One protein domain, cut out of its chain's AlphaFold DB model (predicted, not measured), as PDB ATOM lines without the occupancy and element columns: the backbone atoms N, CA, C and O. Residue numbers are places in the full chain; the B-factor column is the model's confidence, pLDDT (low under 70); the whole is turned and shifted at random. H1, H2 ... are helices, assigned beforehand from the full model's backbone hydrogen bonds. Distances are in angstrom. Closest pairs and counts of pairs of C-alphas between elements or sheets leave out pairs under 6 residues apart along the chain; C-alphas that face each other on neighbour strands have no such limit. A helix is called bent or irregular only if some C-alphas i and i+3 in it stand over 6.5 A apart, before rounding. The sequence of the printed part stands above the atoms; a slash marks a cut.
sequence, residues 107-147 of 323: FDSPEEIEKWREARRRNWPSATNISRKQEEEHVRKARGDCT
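This is residues 107 to 147 of the 323 residues of an uncharacterized protein of Guillardia theta (strain CCMP2712) (UniProt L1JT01). Two helices, H2 and H1, form the arms of a wide, open V, joined at its corner by the few residues 123 to 126, with nothing packed between the arms. Short ends, residues 107 to 109 and residues 143 to 147, lie at the far tips of H1 and H2. The printed part has 41 residues with two named helices, H1 then H2 along the chain, and no named strand; its class is all helix. It is extended, with a radius of gyration of the C-alphas of 14.6 A, and flat, spanning 41 by 22 by 10 A.

The longest helix is H2, residues 127 to 142. H1, residues 110 to 122, comes before it in the chain, and a tight link of 4 residues joins the two. H1 and H2 are apart, but only just: their closest C-alphas are 8.4 A from each other. Residues 117 to 122 of H1 stand free, and so do residues 126 to 132, of which 127 to 132 belong to H2. In H1 and H2 every O i to N i+4 pair is within hydrogen-bond range.

H2 has 16 residues and measures 22.2 A from C-alpha 127 at (-24.515, 35.920, -13.760) to C-alpha 142 at (-2.603, 32.314, -13.687). H1 has 13 residues and measures 18.2 A from its first to its last C-alpha; it begins with C-alpha 110 at (-34.671, 14.989, -32.043). Neither helix is bent or irregular.

The two C-alphas farthest apart are those of Asp 108 and Ala 142, at 41.4 A. The C-alphas of Phe 107 and Thr 147, first and last printed, are 31.1 A apart. The printed part has no cut and no long link. The mean pLDDT of the printed part of this model is 79.2, and residues 107 to 108 and 145 to 147 are under 70.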
ATOM      1  N   PHE A 107     -28.528  18.052 -37.631       53.22
ATOM      2  CA  PHE A 107     -29.529  18.972 -37.069       53.22
ATOM      3  C   PHE A 107     -30.937  18.393 -36.933       53.22
ATOM      4  O   PHE A 107     -31.755  19.012 -36.258       53.22
ATOM      5  N   ASP A 108     -31.209  17.213 -37.495       57.53
ATOM      6  CA  ASP A 108     -32.578  16.686 -37.592       57.53
ATOM      7  C   ASP A 108     -32.856  15.496 -36.658       57.53
ATOM      8  O   ASP A 108     -33.974  14.984 -36.625       57.53
ATOM      9  N   SER A 109     -31.875  15.057 -35.861       77.31
ATOM     10  CA  SER A 109     -32.126  14.061 -34.814       77.31
ATOM     11  C   SER A 109     -32.762  14.739 -33.591       77.31
ATOM     12  O   SER A 109     -32.129  15.613 -32.989       77.31
ATOM     13  N   PRO A 110     -33.983  14.356 -33.170       81.44
ATOM     14  CA  PRO A 110     -34.671  14.989 -32.043       81.44
ATOM     15  C   PRO A 110     -33.868  14.920 -30.734       81.44
ATOM     16  O   PRO A 110     -33.874  15.883 -29.966       81.44
ATOM     17  N   GLU A 111     -33.095  13.854 -30.517       80.25
ATOM     18  CA  GLU A 111     -32.207  13.734 -29.352       80.25
ATOM     19  C   GLU A 111     -31.014  14.703 -29.399       80.25
ATOM     20  O   GLU A 111     -30.537  15.179 -28.366       80.25
ATOM     21  N   GLU A 112     -30.502  15.002 -30.593       76.69
ATOM     22  CA  GLU A 112     -29.382  15.929 -30.776       76.69
ATOM     23  C   GLU A 112     -29.852  17.381 -30.621       76.69
ATOM     24  O   GLU A 112     -29.169  18.197 -29.995       76.69
ATOM     25  N   ILE A 113     -31.077  17.677 -31.069       74.88
ATOM     26  CA  ILE A 113     -31.754  18.958 -30.832       74.88
ATOM     27  C   ILE A 113     -31.986  19.180 -29.329       74.88
ATOM     28  O   ILE A 113     -31.777  20.293 -28.838       74.88
ATOM     29  N   GLU A 114     -32.395  18.157 -28.576       83.62
ATOM     30  CA  GLU A 114     -32.616  18.265 -27.128       83.62
ATOM     31  C   GLU A 114     -31.310  18.507 -26.365       83.62
ATOM     32  O   GLU A 114     -31.208  19.485 -25.618       83.62
ATOM     33  N   LYS A 115     -30.264  17.726 -26.660       85.38
ATOM     34  CA  LYS A 115     -28.916  17.936 -26.104       85.38
ATOM     35  C   LYS A 115     -28.371  19.324 -26.448       85.38
ATOM     36  O   LYS A 115     -27.763  19.979 -25.601       85.38
ATOM     37  N   TRP A 116     -28.633  19.822 -27.659       81.44
ATOM     38  CA  TRP A 116     -28.256  21.178 -28.063       81.44
ATOM     39  C   TRP A 116     -29.021  22.251 -27.278       81.44
ATOM     40  O   TRP A 116     -28.416  23.214 -26.794       81.44
ATOM     41  N   ARG A 117     -30.336  22.082 -27.089       82.81
ATOM     42  CA  ARG A 117     -31.173  22.986 -26.282       82.81
ATOM     43  C   ARG A 117     -30.748  22.991 -24.813       82.81
ATOM     44  O   ARG A 117     -30.709  24.060 -24.208       82.81
ATOM     45  N   GLU A 118     -30.396  21.843 -24.245       83.81
ATOM     46  CA  GLU A 118     -29.921  21.708 -22.862       83.81
ATOM     47  C   GLU A 118     -28.526  22.285 -22.652       83.81
ATOM     48  O   GLU A 118     -28.325  23.058 -21.717       83.81
ATOM     49  N   ALA A 119     -27.579  22.003 -23.551       84.25
ATOM     50  CA  ALA A 119     -26.247  22.600 -23.509       84.25
ATOM     51  C   ALA A 119     -26.319  24.129 -23.634       84.25
ATOM     52  O   ALA A 119     -25.593  24.848 -22.946       84.25
ATOM     53  N   ARG A 120     -27.234  24.641 -24.468       85.31
ATOM     54  CA  ARG A 120     -27.457  26.082 -24.632       85.31
ATOM     55  C   ARG A 120     -28.173  26.708 -23.434       85.31
ATOM     56  O   ARG A 120     -27.793  27.808 -23.050       85.31
ATOM     57  N   ARG A 121     -29.136  26.016 -22.808       87.06
ATOM     58  CA  ARG A 121     -29.730  26.421 -21.517       87.06
ATOM     59  C   ARG A 121     -28.672  26.454 -20.410       87.06
ATOM     60  O   ARG A 121     -28.596  27.421 -19.662       87.06
ATOM     61  N   ARG A 122     -27.800  25.445 -20.357       82.50
ATOM     62  CA  ARG A 122     -26.722  25.321 -19.366       82.50
ATOM     63  C   ARG A 122     -25.609  26.350 -19.553       82.50
ATOM     64  O   ARG A 122     -25.066  26.812 -18.559       82.50
ATOM     65  N   ASN A 123     -25.292  26.732 -20.790       81.62
ATOM     66  CA  ASN A 123     -24.302  27.767 -21.113       81.62
ATOM     67  C   ASN A 123     -24.930  29.139 -21.392       81.62
ATOM     68  O   ASN A 123     -24.256  30.025 -21.925       81.62
ATOM     69  N   TRP A 124     -26.207  29.328 -21.046       82.75
ATOM     70  CA  TRP A 124     -26.855  30.619 -21.204       82.75
ATOM     71  C   TRP A 124     -26.114  31.676 -20.370       82.75
ATOM     72  O   TRP A 124     -25.719  31.370 -19.235       82.75
ATOM     73  N   PRO A 125     -25.906  32.898 -20.900       82.69
ATOM     74  CA  PRO A 125     -25.288  34.002 -20.170       82.69
ATOM     75  C   PRO A 125     -26.133  34.421 -18.955       82.69
ATOM     76  O   PRO A 125     -26.946  35.334 -19.011       82.69
ATOM     77  N   SER A 126     -25.945  33.710 -17.849       82.94
ATOM     78  CA  SER A 126     -26.437  34.044 -16.514       82.94
ATOM     79  C   SER A 126     -25.270  34.551 -15.671       82.94
ATOM     80  O   SER A 126     -24.122  34.190 -15.940       82.94
ATOM     81  N   ALA A 127     -25.540  35.351 -14.639       85.44
ATOM     82  CA  ALA A 127     -24.515  35.920 -13.760       85.44
ATOM     83  C   ALA A 127     -23.554  34.851 -13.203       85.44
ATOM     84  O   ALA A 127     -22.342  35.042 -13.223       85.44
ATOM     85  N   THR A 128     -24.086  33.686 -12.825       84.31
ATOM     86  CA  THR A 128     -23.321  32.537 -12.310       84.31
ATOM     87  C   THR A 128     -22.440  31.864 -13.366       84.31
ATOM     88  O   THR A 128     -21.345  31.396 -13.074       84.31
ATOM     89  N   ASN A 129     -22.884  31.825 -14.623       85.06
ATOM     90  CA  ASN A 129     -22.096  31.285 -15.734       85.06
ATOM     91  C   ASN A 129     -21.019  32.260 -16.207       85.06
ATOM     92  O   ASN A 129     -19.954  31.832 -16.649       85.06
ATOM     93  N   ILE A 130     -21.302  33.561 -16.133       83.06
ATOM     94  CA  ILE A 130     -20.351  34.620 -16.469       83.06
ATOM     95  C   ILE A 130     -19.230  34.649 -15.427       83.06
ATOM     96  O   ILE A 130     -18.067  34.648 -15.826       83.06
ATOM     97  N   SER A 131     -19.552  34.584 -14.128       86.00
ATOM     98  CA  SER A 131     -18.546  34.535 -13.059       86.00
ATOM     99  C   SER A 131     -17.696  33.268 -13.132       86.00
ATOM    100  O   SER A 131     -16.474  33.370 -13.179       86.00
ATOM    101  N   ARG A 132     -18.323  32.090 -13.282       89.25
ATOM    102  CA  ARG A 132     -17.613  30.817 -13.480       89.25
ATOM    103  C   ARG A 132     -16.636  30.887 -14.655       89.25
ATOM    104  O   ARG A 132     -15.503  30.433 -14.553       89.25
ATOM    105  N   LYS A 133     -17.049  31.490 -15.774       85.31
ATOM    106  CA  LYS A 133     -16.196  31.631 -16.961       85.31
ATOM    107  C   LYS A 133     -15.049  32.629 -16.755       85.31
ATOM    108  O   LYS A 133     -13.956  32.391 -17.261       85.31
ATOM    109  N   GLN A 134     -15.279  33.720 -16.023       85.62
ATOM    110  CA  GLN A 134     -14.236  34.686 -15.654       85.62
ATOM    111  C   GLN A 134     -13.208  34.075 -14.695       85.62
ATOM    112  O   GLN A 134     -12.014  34.316 -14.848       85.62
ATOM    113  N   GLU A 135     -13.655  33.255 -13.746       86.31
ATOM    114  CA  GLU A 135     -12.788  32.538 -12.811       86.31
ATOM    115  C   GLU A 135     -11.960  31.461 -13.524       86.31
ATOM    116  O   GLU A 135     -10.742  31.417 -13.366       86.31
ATOM    117  N   GLU A 136     -12.579  30.662 -14.400       82.06
ATOM    118  CA  GLU A 136     -11.870  29.710 -15.266       82.06
ATOM    119  C   GLU A 136     -10.813  30.415 -16.140       82.06
ATOM    120  O   GLU A 136      -9.703  29.907 -16.317       82.06
ATOM    121  N   GLU A 137     -11.118  31.607 -16.664       77.00
ATOM    122  CA  GLU A 137     -10.173  32.418 -17.435       77.00
ATOM    123  C   GLU A 137      -9.059  33.013 -16.557       77.00
ATOM    124  O   GLU A 137      -7.900  33.042 -16.981       77.00
ATOM    125  N   HIS A 138      -9.368  33.417 -15.323       82.06
ATOM    126  CA  HIS A 138      -8.384  33.882 -14.346       82.06
ATOM    127  C   HIS A 138      -7.412  32.762 -13.960       82.06
ATOM    128  O   HIS A 138      -6.199  32.966 -13.994       82.06
ATOM    129  N   VAL A 139      -7.921  31.556 -13.698       84.69
ATOM    130  CA  VAL A 139      -7.113  30.359 -13.427       84.69
ATOM    131  C   VAL A 139      -6.267  29.986 -14.646       84.69
ATOM    132  O   VAL A 139      -5.078  29.702 -14.508       84.69
ATOM    133  N   ARG A 140      -6.832  30.050 -15.859       74.50
ATOM    134  CA  ARG A 140      -6.096  29.780 -17.106       74.50
ATOM    135  C   ARG A 140      -4.969  30.789 -17.333       74.50
ATOM    136  O   ARG A 140      -3.869  30.408 -17.726       74.50
ATOM    137  N   LYS A 141      -5.219  32.063 -17.030       74.94
ATOM    138  CA  LYS A 141      -4.214  33.127 -17.094       74.94
ATOM    139  C   LYS A 141      -3.143  32.967 -16.010       74.94
ATOM    140  O   LYS A 141      -1.967  33.144 -16.311       74.94
ATOM    141  N   ALA A 142      -3.525  32.582 -14.792       78.00
ATOM    142  CA  ALA A 142      -2.603  32.314 -13.687       78.00
ATOM    143  C   ALA A 142      -1.703  31.096 -13.957       78.00
ATOM    144  O   ALA A 142      -0.529  31.108 -13.600       78.00
ATOM    145  N   ARG A 143      -2.216  30.081 -14.667       83.56
ATOM    146  CA  ARG A 143      -1.444  28.921 -15.142       83.56
ATOM    147  C   ARG A 143      -0.424  29.274 -16.239       83.56
ATOM    148  O   ARG A 143       0.398  28.436 -16.596       83.56
ATOM    149  N   GLY A 144      -0.466  30.494 -16.777       77.00
ATOM    150  CA  GLY A 144       0.412  30.934 -17.863       77.00
ATOM    151  C   GLY A 144       0.019  30.391 -19.242       77.00
ATOM    152  O   GLY A 144       0.794  30.520 -20.190       77.00
ATOM    153  N   ASP A 145      -1.180  29.813 -19.385       68.94
ATOM    154  CA  ASP A 145      -1.693  29.383 -20.685       68.94
ATOM    155  C   ASP A 145      -2.004  30.613 -21.553       68.94
ATOM    156  O   ASP A 145      -2.716  31.532 -21.141       68.94
ATOM    157  N   CYS A 146      -1.500  30.629 -22.792       51.38
ATOM    158  CA  CYS A 146      -1.785  31.695 -23.755       51.38
ATOM    159  C   CYS A 146      -3.301  31.835 -23.979       51.38
ATOM    160  O   CYS A 146      -3.928  31.015 -24.655       51.38
ATOM    161  N   THR A 147      -3.897  32.906 -23.454       55.81
ATOM    162  CA  THR A 147      -5.291  33.274 -23.721       55.81
ATOM    163  C   THR A 147      -5.460  33.587 -25.213       55.81
ATOM    164  O   THR A 147      -4.688  34.363 -25.787       55.81
TER     165      THR A 147